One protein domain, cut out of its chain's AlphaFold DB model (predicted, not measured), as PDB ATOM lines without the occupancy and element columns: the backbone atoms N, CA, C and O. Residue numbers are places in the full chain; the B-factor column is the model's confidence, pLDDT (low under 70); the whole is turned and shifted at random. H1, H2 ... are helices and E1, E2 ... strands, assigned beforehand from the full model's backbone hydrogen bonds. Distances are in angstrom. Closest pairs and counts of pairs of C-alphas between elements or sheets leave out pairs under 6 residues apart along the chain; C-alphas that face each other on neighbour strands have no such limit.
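Overview. This is residues 2 to 70 and 163 to 207 of the 271 residues of the protein "Type II site-specific deoxyribonuclease" of Caldicellulosiruptor hydrothermalis (strain DSM 18901 / VKM B-2411 / 108) (UniProt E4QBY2). A twisted sheet of five strands has one long helix, H1, packed slantwise over one face at its E4 and E5 side. The small helix H3 lies away from the sheet, between E1 and E2 along the chain, and residues 184 to 207, with no named element, loop past the last turn of H1 and past H2. The printed part has 114 residues, with three named helices and five named strands in the order H1, H2, E1, H3, E2, E3, E4, E5. The mixed sheet runs E1, E2, E3, E4, E5, with E3 and E4 parallel and the other neighbours antiparallel; the class is mixed, helices and strands. The whole is compact, with a radius of gyration of the C-alphas of 14.2 A and spans of 44 by 31 by 31 A.

Arrangement. H1, residues 2 to 15, is on the sheet at a height of 8.6 A, over E4, residues 166 to 172, and E5, residues 177 to 183; this makes two layers, a helix on one face of a sheet. On the local plane H1 and E4 stand at 36 degrees, slantwise. The closest C-alphas of H1 and E5 are those of Ala 4 and Thr 178, 5.6 A apart. H2, residues 17 to 20, only grazes the sheet with residues 18 to 19; it is close to H1 but not clearly touching, C-alphas 13 and 19 being 6.0 A apart. Edge strand E1, residues 29 to 32, is antiparallel to E2, residues 46 to 52, with N 31 and O 47 at 3.0 A. H3, residues 35 to 40, is not on the sheet. E2 and E3, residues 56 to 66, form a hairpin, with N 50 and O 58 at 2.9 A. E3 and E4 are parallel at 24 degrees, with N 65 and O 169 at 2.8 A. E4 and E5 form a hairpin, with N 168 and O 181 at 2.8 A. Every O i to N i+4 pair is within hydrogen-bond range in H1 and H3; H2 is too short for one.

Along the chain. H1 begins at C-alpha 2 (9.653, 37.155, -22.834) and is 20.0 A long. E3, the longest strand at 33.4 A, begins at C-alpha 56 (28.434, 52.746, -1.840). E2 and E5 are each 19.5 A long and E4 is 18.8 A. E5 ends at C-alpha 183 (32.035, 42.837, -20.494).

Size, cuts and confidence. The C-alphas farthest apart, of Pro 54 and Asn 174, are 46.6 A apart. Residues 71 to 162 are not printed; C-alphas 70 and 163 across the cut are 16.0 A apart. Of the links printed whole, H2 to E1 is short and the others are tight. The mean pLDDT of the printed part is 90.5, of H3 74, and no printed residue is under 70.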
ATOM      1  N   LEU A   2       9.662  37.355 -24.303       91.75
ATOM      2  CA  LEU A   2       9.653  37.155 -22.834       91.75
ATOM      3  C   LEU A   2      10.502  35.952 -22.372       91.75
ATOM      4  O   LEU A   2      11.269  36.052 -21.422       91.75
ATOM      5  N   LYS A   3      10.425  34.836 -23.100       94.19
ATOM      6  CA  LYS A   3      11.221  33.626 -22.848       94.19
ATOM      7  C   LYS A   3      12.733  33.885 -22.919       94.19
ATOM      8  O   LYS A   3      13.469  33.499 -22.017       94.19
ATOM      9  N   ALA A   4      13.168  34.637 -23.931       93.38
ATOM     10  CA  ALA A   4      14.560  35.053 -24.079       93.38
ATOM     11  C   ALA A   4      15.030  35.948 -22.919       93.38
ATOM     12  O   ALA A   4      16.148  35.781 -22.427       93.38
ATOM     13  N   ALA A   5      14.168  36.858 -22.449       93.81
ATOM     14  CA  ALA A   5      14.449  37.707 -21.293       93.81
ATOM     15  C   ALA A   5      14.559  36.896 -19.989       93.81
ATOM     16  O   ALA A   5      15.496  37.105 -19.223       93.81
ATOM     17  N   ASN A   6      13.668  35.923 -19.767       96.12
ATOM     18  CA  ASN A   6      13.729  35.032 -18.604       96.12
ATOM     19  C   ASN A   6      15.023  34.202 -18.588       96.12
ATOM     20  O   ASN A   6      15.657  34.072 -17.541       96.12
ATOM     21  N   ALA A   7      15.448  33.697 -19.750       96.81
ATOM     22  CA  ALA A   7      16.723  33.000 -19.897       96.81
ATOM     23  C   ALA A   7      17.915  33.904 -19.522       96.81
ATOM     24  O   ALA A   7      18.782  33.497 -18.749       96.81
ATOM     25  N   ALA A   8      17.920  35.164 -19.979       97.06
ATOM     26  CA  ALA A   8      18.940  36.140 -19.584       97.06
ATOM     27  C   ALA A   8      18.932  36.405 -18.072       97.06
ATOM     28  O   ALA A   8      19.979  36.353 -17.428       97.06
ATOM     29  N   ALA A   9      17.752  36.664 -17.500       96.31
ATOM     30  CA  ALA A   9      17.590  36.965 -16.082       96.31
ATOM     31  C   ALA A   9      18.079  35.808 -15.199       96.31
ATOM     32  O   ALA A   9      18.754  36.049 -14.197       96.31
ATOM     33  N   LYS A  10      17.817  34.556 -15.601       96.75
ATOM     34  CA  LYS A  10      18.324  33.353 -14.927       96.75
ATOM     35  C   LYS A  10      19.853  33.326 -14.888       96.75
ATOM     36  O   LYS A  10      20.419  33.109 -13.819       96.75
ATOM     37  N   ILE A  11      20.521  33.578 -16.016       97.81
ATOM     38  CA  ILE A  11      21.992  33.620 -16.072       97.81
ATOM     39  C   ILE A  11      22.526  34.769 -15.211       97.81
ATOM     40  O   ILE A  11      23.385  34.558 -14.360       97.81
ATOM     41  N   ILE A  12      22.009  35.986 -15.403       97.94
ATOM     42  CA  ILE A  12      22.525  37.183 -14.725       97.94
ATOM     43  C   ILE A  12      22.319  37.083 -13.208       97.94
ATOM     44  O   ILE A  12      23.215  37.449 -12.457       97.94
ATOM     45  N   SER A  13      21.211  36.500 -12.739       96.62
ATOM     46  CA  SER A  13      20.969  36.281 -11.301       96.62
ATOM     47  C   SER A  13      21.992  35.333 -10.665       96.62
ATOM     48  O   SER A  13      22.347  35.507  -9.502       96.62
ATOM     49  N   LYS A  14      22.511  34.364 -11.433       97.44
ATOM     50  CA  LYS A  14      23.608  33.477 -11.009       97.44
ATOM     51  C   LYS A  14      24.971  34.166 -11.033       97.44
ATOM     52  O   LYS A  14      25.871  33.778 -10.285       97.44
ATOM     53  N   CYS A  15      25.137  35.176 -11.884       97.69
ATOM     54  CA  CYS A  15      26.342  35.999 -11.929       97.69
ATOM     55  C   CYS A  15      26.353  37.094 -10.851       97.69
ATOM     56  O   CYS A  15      27.429  37.479 -10.408       97.69
ATOM     57  N   GLU A  16      25.198  37.609 -10.428       97.25
ATOM     58  CA  GLU A  16      25.104  38.835  -9.625       97.25
ATOM     59  C   GLU A  16      24.344  38.620  -8.304       97.25
ATOM     60  O   GLU A  16      23.137  38.861  -8.225       97.25
ATOM     61  N   PRO A  17      25.044  38.221  -7.221       95.25
ATOM     62  CA  PRO A  17      24.462  38.013  -5.893       95.25
ATOM     63  C   PRO A  17      23.603  39.166  -5.363       95.25
ATOM     64  O   PRO A  17      22.606  38.921  -4.683       95.25
ATOM     65  N   HIS A  18      23.947  40.416  -5.685       93.81
ATOM     66  CA  HIS A  18      23.181  41.598  -5.275       93.81
ATOM     67  C   HIS A  18      21.737  41.619  -5.805       93.81
ATOM     68  O   HIS A  18      20.887  42.270  -5.189       93.81
ATOM     69  N   LEU A  19      21.429  40.903  -6.896       93.69
ATOM     70  CA  LEU A  19      20.062  40.789  -7.420       93.69
ATOM     71  C   LEU A  19      19.164  39.916  -6.538       93.69
ATOM     72  O   LEU A  19      17.966  40.160  -6.446       93.69
ATOM     73  N   VAL A  20      19.741  38.909  -5.881       90.94
ATOM     74  CA  VAL A  20      18.998  37.870  -5.147       90.94
ATOM     75  C   VAL A  20      19.213  37.922  -3.634       90.94
ATOM     76  O   VAL A  20      18.595  37.154  -2.892       90.94
ATOM     77  N   CYS A  21      20.110  38.790  -3.159       87.19
ATOM     78  CA  CYS A  21      20.379  38.962  -1.740       87.19
ATOM     79  C   CYS A  21      19.186  39.605  -1.024       87.19
ATOM     80  O   CYS A  21      18.724  40.681  -1.404       87.19
ATOM     81  N   LYS A  22      18.723  38.940   0.040       84.69
ATOM     82  CA  LYS A  22      17.606  39.381   0.890       84.69
ATOM     83  C   LYS A  22      18.058  40.149   2.136       84.69
ATOM     84  O   LYS A  22      17.217  40.632   2.880       84.69
ATOM     85  N   ASN A  23      19.368  40.252   2.367       83.75
ATOM     86  CA  ASN A  23      19.930  40.883   3.567       83.75
ATOM     87  C   ASN A  23      19.984  42.415   3.453       83.75
ATOM     88  O   ASN A  23      20.258  43.094   4.434       83.75
ATOM     89  N   HIS A  24      19.747  42.963   2.259       80.31
ATOM     90  CA  HIS A  24      19.619  44.398   2.051       80.31
ATOM     91  C   HIS A  24      18.149  44.810   2.113       80.31
ATOM     92  O   HIS A  24      17.317  44.243   1.408       80.31
ATOM     93  N   THR A  25      17.864  45.836   2.910       76.69
ATOM     94  CA  THR A  25      16.548  46.483   3.023       76.69
ATOM     95  C   THR A  25      16.265  47.442   1.866       76.69
ATOM     96  O   THR A  25      15.111  47.632   1.500       76.69
ATOM     97  N   ASN A  26      17.313  48.016   1.264       80.38
ATOM     98  CA  ASN A  26      17.190  48.947   0.141       80.38
ATOM     99  C   ASN A  26      16.734  48.232  -1.131       80.38
ATOM    100  O   ASN A  26      17.233  47.155  -1.448       80.38
ATOM    101  N   GLU A  27      15.852  48.854  -1.904       87.94
ATOM    102  CA  GLU A  27      15.342  48.296  -3.157       87.94
ATOM    103  C   GLU A  27      16.398  48.278  -4.280       87.94
ATOM    104  O   GLU A  27      17.410  48.988  -4.239       87.94
ATOM    105  N   ILE A  28      16.155  47.454  -5.305       92.88
ATOM    106  CA  ILE A  28      16.884  47.536  -6.576       92.88
ATOM    107  C   ILE A  28      16.120  48.485  -7.490       92.88
ATOM    108  O   ILE A  28      14.962  48.243  -7.829       92.88
ATOM    109  N   ILE A  29      16.802  49.525  -7.949       93.62
ATOM    110  CA  ILE A  29      16.279  50.475  -8.920       93.62
ATOM    111  C   ILE A  29      16.620  49.959 -10.318       93.62
ATOM    112  O   ILE A  29      17.794  49.810 -10.663       93.62
ATOM    113  N   LEU A  30      15.591  49.711 -11.129       94.38
ATOM    114  CA  LEU A  30      15.738  49.410 -12.551       94.38
ATOM    115  C   LEU A  30      15.485  50.676 -13.367       94.38
ATOM    116  O   LEU A  30      14.442  51.313 -13.226       94.38
ATOM    117  N   ARG A  31      16.435  51.042 -14.229       93.81
ATOM    118  CA  ARG A  31      16.340  52.241 -15.070       93.81
ATOM    119  C   ARG A  31      16.613  51.901 -16.526       93.81
ATOM    120  O   ARG A  31      17.660  51.338 -16.831       93.81
ATOM    121  N   LEU A  32      15.713  52.307 -17.419       93.12
ATOM    122  CA  LEU A  32      16.000  52.344 -18.852       93.12
ATOM    123  C   LEU A  32      16.890  53.544 -19.165       93.12
ATOM    124  O   LEU A  32      16.681  54.647 -18.649       93.12
ATOM    125  N   GLN A  33      17.903  53.319 -19.988       89.19
ATOM    126  CA  GLN A  33      18.808  54.372 -20.409       89.19
ATOM    127  C   GLN A  33      18.202  55.190 -21.546       89.19
ATOM    128  O   GLN A  33      17.685  54.658 -22.519       89.19
ATOM    129  N   GLU A  34      18.313  56.509 -21.420       85.50
ATOM    130  CA  GLU A  34      17.912  57.449 -22.465       85.50
ATOM    131  C   GLU A  34      18.916  57.451 -23.624       85.50
ATOM    132  O   GLU A  34      20.131  57.344 -23.413       85.50
ATOM    133  N   ASP A  35      18.428  57.723 -24.835       74.50
ATOM    134  CA  ASP A  35      19.239  57.831 -26.055       74.50
ATOM    135  C   ASP A  35      20.423  58.802 -25.912       74.50
ATOM    136  O   ASP A  35      21.508  58.579 -26.459       74.50
ATOM    137  N   ALA A  36      20.253  59.870 -25.124       78.25
ATOM    138  CA  ALA A  36      21.303  60.846 -24.846       78.25
ATOM    139  C   ALA A  36      22.534  60.218 -24.159       78.25
ATOM    140  O   ALA A  36      23.670  60.629 -24.410       78.25
ATOM    141  N   ALA A  37      22.343  59.204 -23.311       75.12
ATOM    142  CA  ALA A  37      23.452  58.457 -22.719       75.12
ATOM    143  C   ALA A  37      24.162  57.579 -23.762       75.12
ATOM    144  O   ALA A  37      25.397  57.543 -23.796       75.12
ATOM    145  N   GLY A  38      23.394  56.989 -24.684       71.00
ATOM    146  CA  GLY A  38      23.893  56.301 -25.877       71.00
ATOM    147  C   GLY A  38      24.851  57.161 -26.697       71.00
ATOM    148  O   GLY A  38      25.978  56.751 -27.019       71.00
ATOM    149  N   GLN A  39      24.449  58.407 -26.961       70.44
ATOM    150  CA  GLN A  39      25.276  59.391 -27.665       70.44
ATOM    151  C   GLN A  39      26.592  59.683 -26.924       70.44
ATOM    152  O   GLN A  39      27.641  59.791 -27.564       70.44
ATOM    153  N   ARG A  40      26.570  59.718 -25.584       75.25
ATOM    154  CA  ARG A  40      27.753  59.951 -24.731       75.25
ATOM    155  C   ARG A  40      28.680  58.743 -24.561       75.25
ATOM    156  O   ARG A  40      29.758  58.898 -23.989       75.25
ATOM    157  N   GLY A  41      28.320  57.565 -25.078       75.12
ATOM    158  CA  GLY A  41      29.179  56.375 -24.985       75.12
ATOM    159  C   GLY A  41      28.678  55.276 -24.062       75.12
ATOM    160  O   GLY A  41      29.400  54.301 -23.882       75.12
ATOM    161  N   ASP A  42      27.481  55.404 -23.493       85.25
ATOM    162  CA  ASP A  42      26.886  54.330 -22.706       85.25
ATOM    163  C   ASP A  42      26.129  53.358 -23.619       85.25
ATOM    164  O   ASP A  42      25.171  53.746 -24.275       85.25
ATOM    165  N   VAL A  43      26.579  52.107 -23.722       88.25
ATOM    166  CA  VAL A  43      25.946  51.097 -24.597       88.25
ATOM    167  C   VAL A  43      24.850  50.293 -23.897       88.25
ATOM    168  O   VAL A  43      24.277  49.377 -24.494       88.25
ATOM    169  N   ARG A  44      24.627  50.568 -22.610       92.69
ATOM    170  CA  ARG A  44      23.664  49.865 -21.765       92.69
ATOM    171  C   ARG A  44      22.271  50.393 -22.077       92.69
ATOM    172  O   ARG A  44      22.070  51.601 -22.107       92.69
ATOM    173  N   ASP A  45      21.329  49.484 -22.270       92.19
ATOM    174  CA  ASP A  45      19.916  49.800 -22.488       92.19
ATOM    175  C   ASP A  45      19.166  49.883 -21.147       92.19
ATOM    176  O   ASP A  45      18.207  50.639 -21.001       92.19
ATOM    177  N   MET A  46      19.629  49.137 -20.139       94.94
ATOM    178  CA  MET A  46      19.064  49.127 -18.791       94.94
ATOM    179  C   MET A  46      20.164  49.053 -17.728       94.94
ATOM    180  O   MET A  46      21.182  48.384 -17.918       94.94
ATOM    181  N   LEU A  47      19.929  49.704 -16.591       96.38
ATOM    182  CA  LEU A  47      20.728  49.585 -15.375       96.38
ATOM    183  C   LEU A  47      19.925  48.905 -14.269       96.38
ATOM    184  O   LEU A  47      18.731  49.171 -14.120       96.38
ATOM    185  N   ALA A  48      20.608  48.097 -13.462       96.06
ATOM    186  CA  ALA A  48      20.143  47.708 -12.137       96.06
ATOM    187  C   ALA A  48      21.089  48.311 -11.098       96.06
ATOM    188  O   ALA A  48      22.302  48.113 -11.174       96.06
ATOM    189  N   ILE A  49      20.533  49.079 -10.164       94.94
ATOM    190  CA  ILE A  49      21.285  49.859  -9.182       94.94
ATOM    191  C   ILE A  49      20.785  49.516  -7.784       94.94
ATOM    192  O   ILE A  49      19.581  49.460  -7.544       94.94
ATOM    193  N   ARG A  50      21.711  49.342  -6.841       91.88
ATOM    194  CA  ARG A  50      21.409  49.251  -5.413       91.88
ATOM    195  C   ARG A  50      22.324  50.199  -4.646       91.88
ATOM    196  O   ARG A  50      23.544  50.153  -4.808       91.88
ATOM    197  N   ILE A  51      21.732  51.043  -3.807       88.88
ATOM    198  CA  ILE A  51      22.476  51.881  -2.862       88.88
ATOM    199  C   ILE A  51      22.757  51.044  -1.612       88.88
ATOM    200  O   ILE A  51      21.848  50.438  -1.046       88.88
ATOM    201  N   LEU A  52      24.020  50.965  -1.221       84.06
ATOM    202  CA  LEU A  52      24.520  50.180  -0.097       84.06
ATOM    203  C   LEU A  52      24.997  51.122   1.011       84.06
ATOM    204  O   LEU A  52      25.451  52.226   0.730       84.06
ATOM    205  N   GLU A  53      24.953  50.686   2.264       76.50
ATOM    206  CA  GLU A  53      25.541  51.424   3.388       76.50
ATOM    207  C   GLU A  53      27.051  51.126   3.503       76.50
ATOM    208  O   GLU A  53      27.444  49.978   3.284       76.50
ATOM    209  N   PRO A  54      27.924  52.108   3.818       71.31
ATOM    210  CA  PRO A  54      27.655  53.516   4.136       71.31
ATOM    211  C   PRO A  54      27.739  54.439   2.895       71.31
ATOM    212  O   PRO A  54      28.629  55.275   2.791       71.31
ATOM    213  N   ALA A  55      26.795  54.302   1.958       72.50
ATOM    214  CA  ALA A  55      26.658  55.039   0.691       72.50
ATOM    215  C   ALA A  55      27.578  54.596  -0.470       72.50
ATOM    216  O   ALA A  55      27.992  55.412  -1.295       72.50
ATOM    217  N   THR A  56      27.856  53.295  -0.597       82.12
ATOM    218  CA  THR A  56      28.434  52.746  -1.840       82.12
ATOM    219  C   THR A  56      27.331  52.370  -2.835       82.12
ATOM    220  O   THR A  56      26.169  52.202  -2.469       82.12
ATOM    221  N   LYS A  57      27.659  52.274  -4.127       89.94
ATOM    222  CA  LYS A  57      26.697  51.927  -5.183       89.94
ATOM    223  C   LYS A  57      27.123  50.635  -5.865       89.94
ATOM    224  O   LYS A  57      28.202  50.586  -6.450       89.94
ATOM    225  N   TRP A  58      26.246  49.637  -5.852       93.62
ATOM    226  CA  TRP A  58      26.332  48.511  -6.777       93.62
ATOM    227  C   TRP A  58      25.510  48.838  -8.027       93.62
ATOM    228  O   TRP A  58      24.368  49.290  -7.926       93.62
ATOM    229  N   GLU A  59      26.103  48.655  -9.202       95.12
ATOM    230  CA  GLU A  59      25.476  48.946 -10.489       95.12
ATOM    231  C   GLU A  59      25.922  47.917 -11.522       95.12
ATOM    232  O   GLU A  59      27.120  47.692 -11.700       95.12
ATOM    233  N   ILE A  60      24.961  47.353 -12.249       96.50
ATOM    234  CA  ILE A  60      25.229  46.551 -13.443       96.50
ATOM    235  C   ILE A  60      24.465  47.103 -14.640       96.50
ATOM    236  O   ILE A  60      23.359  47.634 -14.520       96.50
ATOM    237  N   GLY A  61      25.074  46.951 -15.810       96.62
ATOM    238  CA  GLY A  61      24.479  47.271 -17.097       96.62
ATOM    239  C   GLY A  61      23.959  46.057 -17.840       96.62
ATOM    240  O   GLY A  61      24.577  44.996 -17.791       96.62
ATOM    241  N   ILE A  62      22.898  46.238 -18.617       96.50
ATOM    242  CA  ILE A  62      22.423  45.259 -19.596       96.50
ATOM    243  C   ILE A  62      22.285  45.953 -20.953       96.50
ATOM    244  O   ILE A  62      21.679  47.018 -21.049       96.50
ATOM    245  N   SER A  63      22.862  45.355 -21.995       94.06
ATOM    246  CA  SER A  63      22.693  45.758 -23.395       94.06
ATOM    247  C   SER A  63      22.027  44.612 -24.156       94.06
ATOM    248  O   SER A  63      22.611  43.536 -24.297       94.06
ATOM    249  N   CYS A  64      20.807  44.828 -24.622       92.31
ATOM    250  CA  CYS A  64      19.980  43.855 -25.316       92.31
ATOM    251  C   CYS A  64      20.193  43.959 -26.829       92.31
ATOM    252  O   CYS A  64      20.141  45.035 -27.430       92.31
ATOM    253  N   LYS A  65      20.427  42.814 -27.467       90.00
ATOM    254  CA  LYS A  65      20.598  42.672 -28.912       90.00
ATOM    255  C   LYS A  65      19.766  41.507 -29.429       90.00
ATOM    256  O   LYS A  65      19.458  40.552 -28.715       90.00
ATOM    257  N   HIS A  66      19.430  41.591 -30.705       86.75
ATOM    258  CA  HIS A  66      18.641  40.594 -31.401       86.75
ATOM    259  C   HIS A  66      19.426  40.074 -32.601       86.75
ATOM    260  O   HIS A  66      19.744  40.864 -33.487       86.75
ATOM    261  N   ASN A  67      19.782  38.786 -32.594       80.19
ATOM    262  CA  ASN A  67      20.530  38.097 -33.654       80.19
ATOM    263  C   ASN A  67      21.825  38.804 -34.123       80.19
ATOM    264  O   ASN A  67      22.361  38.465 -35.174       80.19
ATOM    265  N   HIS A  68      22.344  39.793 -33.382       74.56
ATOM    266  CA  HIS A  68      23.383  40.684 -33.893       74.56
ATOM    267  C   HIS A  68      24.479  40.990 -32.868       74.56
ATOM    268  O   HIS A  68      24.217  41.376 -31.725       74.56
ATOM    269  N   LEU A  69      25.732  40.878 -33.318       72.12
ATOM    270  CA  LEU A  69      26.940  41.097 -32.516       72.12
ATOM    271  C   LEU A  69      27.540  42.504 -32.657       72.12
ATOM    272  O   LEU A  69      28.551  42.781 -32.013       72.12
ATOM    273  N   ALA A  70      26.908  43.395 -33.428       70.69
ATOM    274  CA  ALA A  70      27.328  44.792 -33.623       70.69
ATOM    275  C   ALA A  70      27.756  45.482 -32.336       70.69
ATOM    276  O   ALA A  70      27.217  45.255 -31.245       70.69
ATOM    277  N   LYS A 163      32.160  52.392 -21.989       90.44
ATOM    278  CA  LYS A 163      33.137  52.621 -20.907       90.44
ATOM    279  C   LYS A 163      32.802  51.884 -19.609       90.44
ATOM    280  O   LYS A 163      33.670  51.749 -18.751       90.44
ATOM    281  N   ASN A 164      31.553  51.455 -19.469       92.94
ATOM    282  CA  ASN A 164      31.016  50.860 -18.253       92.94
ATOM    283  C   ASN A 164      30.940  49.346 -18.378       92.94
ATOM    284  O   ASN A 164      30.910  48.810 -19.483       92.94
ATOM    285  N   ASP A 165      30.840  48.681 -17.236       95.25
ATOM    286  CA  ASP A 165      30.661  47.239 -17.190       95.25
ATOM    287  C   ASP A 165      29.216  46.861 -17.511       95.25
ATOM    288  O   ASP A 165      28.271  47.532 -17.077       95.25
ATOM    289  N   PHE A 166      29.033  45.796 -18.290       96.50
ATOM    290  CA  PHE A 166      27.700  45.356 -18.688       96.50
ATOM    291  C   PHE A 166      27.639  43.897 -19.139       96.50
ATOM    292  O   PHE A 166      28.632  43.298 -19.559       96.50
ATOM    293  N   TYR A 167      26.426  43.357 -19.115       97.19
ATOM    294  CA  TYR A 167      26.057  42.116 -19.771       97.19
ATOM    295  C   TYR A 167      25.474  42.414 -21.148       97.19
ATOM    296  O   TYR A 167      24.460  43.103 -21.274       97.19
ATOM    297  N   LYS A 168      26.098  41.880 -22.197       94.94
ATOM    298  CA  LYS A 168      25.517  41.852 -23.538       94.94
ATOM    299  C   LYS A 168      24.611  40.632 -23.637       94.94
ATOM    300  O   LYS A 168      25.090  39.502 -23.557       94.94
ATOM    301  N   VAL A 169      23.318  40.867 -23.798       96.12
ATOM    302  CA  VAL A 169      22.283  39.839 -23.905       96.12
ATOM    303  C   VAL A 169      21.849  39.758 -25.358       96.12
ATOM    304  O   VAL A 169      21.361  40.739 -25.912       96.12
ATOM    305  N   ILE A 170      22.029  38.602 -25.986       94.81
ATOM    306  CA  ILE A 170      21.710  38.387 -27.397       94.81
ATOM    307  C   ILE A 170      20.655  37.288 -27.486       94.81
ATOM    308  O   ILE A 170      20.928  36.132 -27.161       94.81
ATOM    309  N   SER A 171      19.457  37.647 -27.942       94.69
ATOM    310  CA  SER A 171      18.447  36.660 -28.333       94.69
ATOM    311  C   SER A 171      18.848  36.040 -29.669       94.69
ATOM    312  O   SER A 171      19.078  36.778 -30.630       94.69
ATOM    313  N   LEU A 172      18.909  34.711 -29.719       92.81
ATOM    314  CA  LEU A 172      19.201  33.904 -30.901       92.81
ATOM    315  C   LEU A 172      17.924  33.149 -31.288       92.81
ATOM    316  O   LEU A 172      17.600  32.112 -30.709       92.81
ATOM    317  N   GLU A 173      17.156  33.699 -32.228       88.38
ATOM    318  CA  GLU A 173      15.836  33.143 -32.567       88.38
ATOM    319  C   GLU A 173      15.921  31.786 -33.253       88.38
ATOM    320  O   GLU A 173      15.165  30.880 -32.907       88.38
ATOM    321  N   ASN A 174      16.879  31.626 -34.168       89.31
ATOM    322  CA  ASN A 174      17.042  30.395 -34.943       89.31
ATOM    323  C   ASN A 174      17.280  29.173 -34.046       89.31
ATOM    324  O   ASN A 174      16.842  28.074 -34.368       89.31
ATOM    325  N   THR A 175      17.959  29.369 -32.915       92.00
ATOM    326  CA  THR A 175      18.276  28.316 -31.944       92.00
ATOM    327  C   THR A 175      17.378  28.352 -30.712       92.00
ATOM    328  O   THR A 175      17.580  27.548 -29.806       92.00
ATOM    329  N   LYS A 176      16.413  29.284 -30.658       94.19
ATOM    330  CA  LYS A 176      15.579  29.567 -29.483       94.19
ATOM    331  C   LYS A 176      16.404  29.615 -28.192       94.19
ATOM    332  O   LYS A 176      16.142  28.907 -27.224       94.19
ATOM    333  N   SER A 177      17.462  30.419 -28.192       95.69
ATOM    334  CA  SER A 177      18.372  30.527 -27.051       95.69
ATOM    335  C   SER A 177      18.781  31.971 -26.781       95.69
ATOM    336  O   SER A 177      18.596  32.863 -27.609       95.69
ATOM    337  N   THR A 178      19.303  32.229 -25.588       96.62
ATOM    338  CA  THR A 178      19.844  33.531 -25.198       96.62
ATOM    339  C   THR A 178      21.304  33.374 -24.819       96.62
ATOM    340  O   THR A 178      21.629  32.589 -23.933       96.62
ATOM    341  N   MET A 179      22.177  34.140 -25.469       96.12
ATOM    342  CA  MET A 179      23.584  34.253 -25.095       96.12
ATOM    343  C   MET A 179      23.788  35.477 -24.199       96.12
ATOM    344  O   MET A 179      23.328  36.572 -24.523       96.12
ATOM    345  N   VAL A 180      24.512  35.305 -23.096       97.06
ATOM    346  CA  VAL A 180      24.922  36.381 -22.190       97.06
ATOM    347  C   VAL A 180      26.443  36.446 -22.156       97.06
ATOM    348  O   VAL A 180      27.094  35.477 -21.767       97.06
ATOM    349  N   GLN A 181      27.001  37.595 -22.535       96.00
ATOM    350  CA  GLN A 181      28.435  37.880 -22.456       96.00
ATOM    351  C   GLN A 181      28.714  38.963 -21.412       96.00
ATOM    352  O   GLN A 181      28.045  39.997 -21.418       96.00
ATOM    353  N   ALA A 182      29.702  38.759 -20.539       96.69
ATOM    354  CA  ALA A 182      30.032  39.720 -19.482       96.69
ATOM    355  C   ALA A 182      31.238  40.591 -19.868       96.69
ATOM    356  O   ALA A 182      32.389  40.153 -19.804       96.69
ATOM    357  N   PHE A 183      30.991  41.848 -20.230       95.44
ATOM    358  CA  PHE A 183      32.035  42.837 -20.494       95.44
ATOM    359  C   PHE A 183      32.457  43.499 -19.177       95.44
ATOM    360  O   PHE A 183      32.039  44.609 -18.853       95.44
ATOM    361  N   ASN A 184      33.280  42.788 -18.401       95.38
ATOM    362  CA  ASN A 184      33.822  43.256 -17.123       95.38
ATOM    363  C   ASN A 184      35.042  44.171 -17.353       95.38
ATOM    364  O   ASN A 184      36.189  43.763 -17.158       95.38
ATOM    365  N   LEU A 185      34.810  45.379 -17.871       92.88
ATOM    366  CA  LEU A 185      35.861  46.303 -18.312       92.88
ATOM    367  C   LEU A 185      36.583  46.993 -17.152       92.88
ATOM    368  O   LEU A 185      37.749  47.346 -17.308       92.88
ATOM    369  N   ASN A 186      35.916  47.173 -16.014       92.56
ATOM    370  CA  ASN A 186      36.379  47.881 -14.824       92.56
ATOM    371  C   ASN A 186      36.494  46.957 -13.606       92.56
ATOM    372  O   ASN A 186      37.204  47.309 -12.667       92.56
ATOM    373  N   GLY A 187      35.909  45.759 -13.654       93.81
ATOM    374  CA  GLY A 187      36.004  44.776 -12.574       93.81
ATOM    375  C   GLY A 187      34.851  44.854 -11.574       93.81
ATOM    376  O   GLY A 187      35.006  44.342 -10.470       93.81
ATOM    377  N   LEU A 188      33.740  45.505 -11.930       94.50
ATOM    378  CA  LEU A 188      32.607  45.788 -11.045       94.50
ATOM    379  C   LEU A 188      31.451  44.790 -11.188       94.50
ATOM    380  O   LEU A 188      30.513  44.836 -10.397       94.50
ATOM    381  N   LEU A 189      31.513  43.871 -12.154       96.69
ATOM    382  CA  LEU A 189      30.573  42.748 -12.238       96.69
ATOM    383  C   LEU A 189      30.971  41.623 -11.274       96.69
ATOM    384  O   LEU A 189      32.123  41.544 -10.835       96.69
ATOM    385  N   ASN A 190      30.039  40.705 -11.013       96.62
ATOM    386  CA  ASN A 190      30.262  39.453 -10.281       96.62
ATOM    387  C   ASN A 190      30.728  39.655  -8.834       96.62
ATOM    388  O   ASN A 190      31.490  38.848  -8.295       96.62
ATOM    389  N   GLN A 191      30.272  40.737  -8.204       94.31
ATOM    390  CA  GLN A 191      30.630  41.062  -6.826       94.31
ATOM    391  C   GLN A 191      29.858  40.173  -5.841       94.31
ATOM    392  O   GLN A 191      28.669  39.911  -6.048       94.31
ATOM    393  N   PRO A 192      30.500  39.683  -4.767       93.12
ATOM    394  CA  PRO A 192      29.789  39.000  -3.694       93.12
ATOM    395  C   PRO A 192      28.841  39.967  -2.976       93.12
ATOM    396  O   PRO A 192      29.071  41.172  -2.950       93.12
ATOM    397  N   CYS A 193      27.796  39.430  -2.353       91.44
ATOM    398  CA  CYS A 193      26.840  40.212  -1.579       91.44
ATOM    399  C   CYS A 193      26.547  39.498  -0.257       91.44
ATOM    400  O   CYS A 193      25.999  38.391  -0.261       91.44
ATOM    401  N   CYS A 194      26.926  40.120   0.866       87.81
ATOM    402  CA  CYS A 194      26.958  39.472   2.182       87.81
ATOM    403  C   CYS A 194      27.726  38.135   2.093       87.81
ATOM    404  O   CYS A 194      28.822  38.095   1.536       87.81
ATOM    405  N   ASP A 195      27.131  37.033   2.550       88.62
ATOM    406  CA  ASP A 195      27.749  35.701   2.498       88.62
ATOM    407  C   ASP A 195      27.556  34.987   1.147       88.62
ATOM    408  O   ASP A 195      28.053  33.875   0.939       88.62
ATOM    409  N   ARG A 196      26.839  35.601   0.195       91.62
ATOM    410  CA  ARG A 196      26.573  35.003  -1.119       91.62
ATOM    411  C   ARG A 196      27.674  35.343  -2.110       91.62
ATOM    412  O   ARG A 196      27.915  36.502  -2.449       91.62
ATOM    413  N   LYS A 197      28.290  34.296  -2.652       94.56
ATOM    414  CA  LYS A 197      29.213  34.385  -3.787       94.56
ATOM    415  C   LYS A 197      28.453  34.131  -5.094       94.56
ATOM    416  O   LYS A 197      27.467  33.399  -5.071       94.56
ATOM    417  N   PRO A 198      28.927  34.668  -6.231       96.62
ATOM    418  CA  PRO A 198      28.353  34.319  -7.523       96.62
ATOM    419  C   PRO A 198      28.470  32.825  -7.816       96.62
ATOM    420  O   PRO A 198      29.552  32.258  -7.613       96.62
ATOM    421  N   GLU A 199      27.390  32.234  -8.327       96.75
ATOM    422  CA  GLU A 199      27.343  30.846  -8.798       96.75
ATOM    423  C   GLU A 199      28.141  30.696 -10.095       96.75
ATOM    424  O   GLU A 199      28.980  29.806 -10.224       96.75
ATOM    425  N   PHE A 200      27.932  31.613 -11.044       96.88
ATOM    426  CA  PHE A 200      28.734  31.697 -12.259       96.88
ATOM    427  C   PHE A 200      29.889  32.672 -12.060       96.88
ATOM    428  O   PHE A 200      29.690  33.834 -11.712       96.88
ATOM    429  N   LYS A 201      31.118  32.196 -12.286       95.19
ATOM    430  CA  LYS A 201      32.334  33.013 -12.234       95.19
ATOM    431  C   LYS A 201      32.625  33.575 -13.617       95.19
ATOM    432  O   LYS A 201      32.957  32.819 -14.525       95.19
ATOM    433  N   ILE A 202      32.546  34.896 -13.763       93.19
ATOM    434  CA  ILE A 202      32.789  35.554 -15.060       93.19
ATOM    435  C   ILE A 202      34.279  35.822 -15.340       93.19
ATOM    436  O   ILE A 202      34.639  36.235 -16.437       93.19
ATOM    437  N   GLY A 203      35.148  35.597 -14.351       85.56
ATOM    438  CA  GLY A 203      36.578  35.884 -14.446       85.56
ATOM    439  C   GLY A 203      36.951  37.334 -14.097       85.56
ATOM    440  O   GLY A 203      36.094  38.145 -13.744       85.56
ATOM    441  N   PRO A 204      38.256  37.658 -14.126       88.50
ATOM    442  CA  PRO A 204      38.757  38.977 -13.753       88.50
ATOM    443  C   PRO A 204      38.410  40.045 -14.800       88.50
ATOM    444  O   PRO A 204      37.937  39.740 -15.896       88.50
ATOM    445  N   LYS A 205      38.732  41.302 -14.473       93.06
ATOM    446  CA  LYS A 205      38.682  42.441 -15.399       93.06
ATOM    447  C   LYS A 205      39.326  42.094 -16.750       93.06
ATOM    448  O   LYS A 205      40.452  41.582 -16.798       93.06
ATOM    449  N   LEU A 206      38.630  42.403 -17.843       93.81
ATOM    450  CA  LEU A 206      39.140  42.209 -19.199       93.81
ATOM    451  C   LEU A 206      40.331  43.139 -19.457       93.81
ATOM    452  O   LEU A 206      40.295  44.330 -19.150       93.81
ATOM    453  N   LYS A 207      41.395  42.597 -20.057       94.56
ATOM    454  CA  LYS A 207      42.543  43.402 -20.483       94.56
ATOM    455  C   LYS A 207      42.177  44.170 -21.748       94.56
ATOM    456  O   LYS A 207      41.920  43.558 -22.782       94.56
TER     457      LYS A 207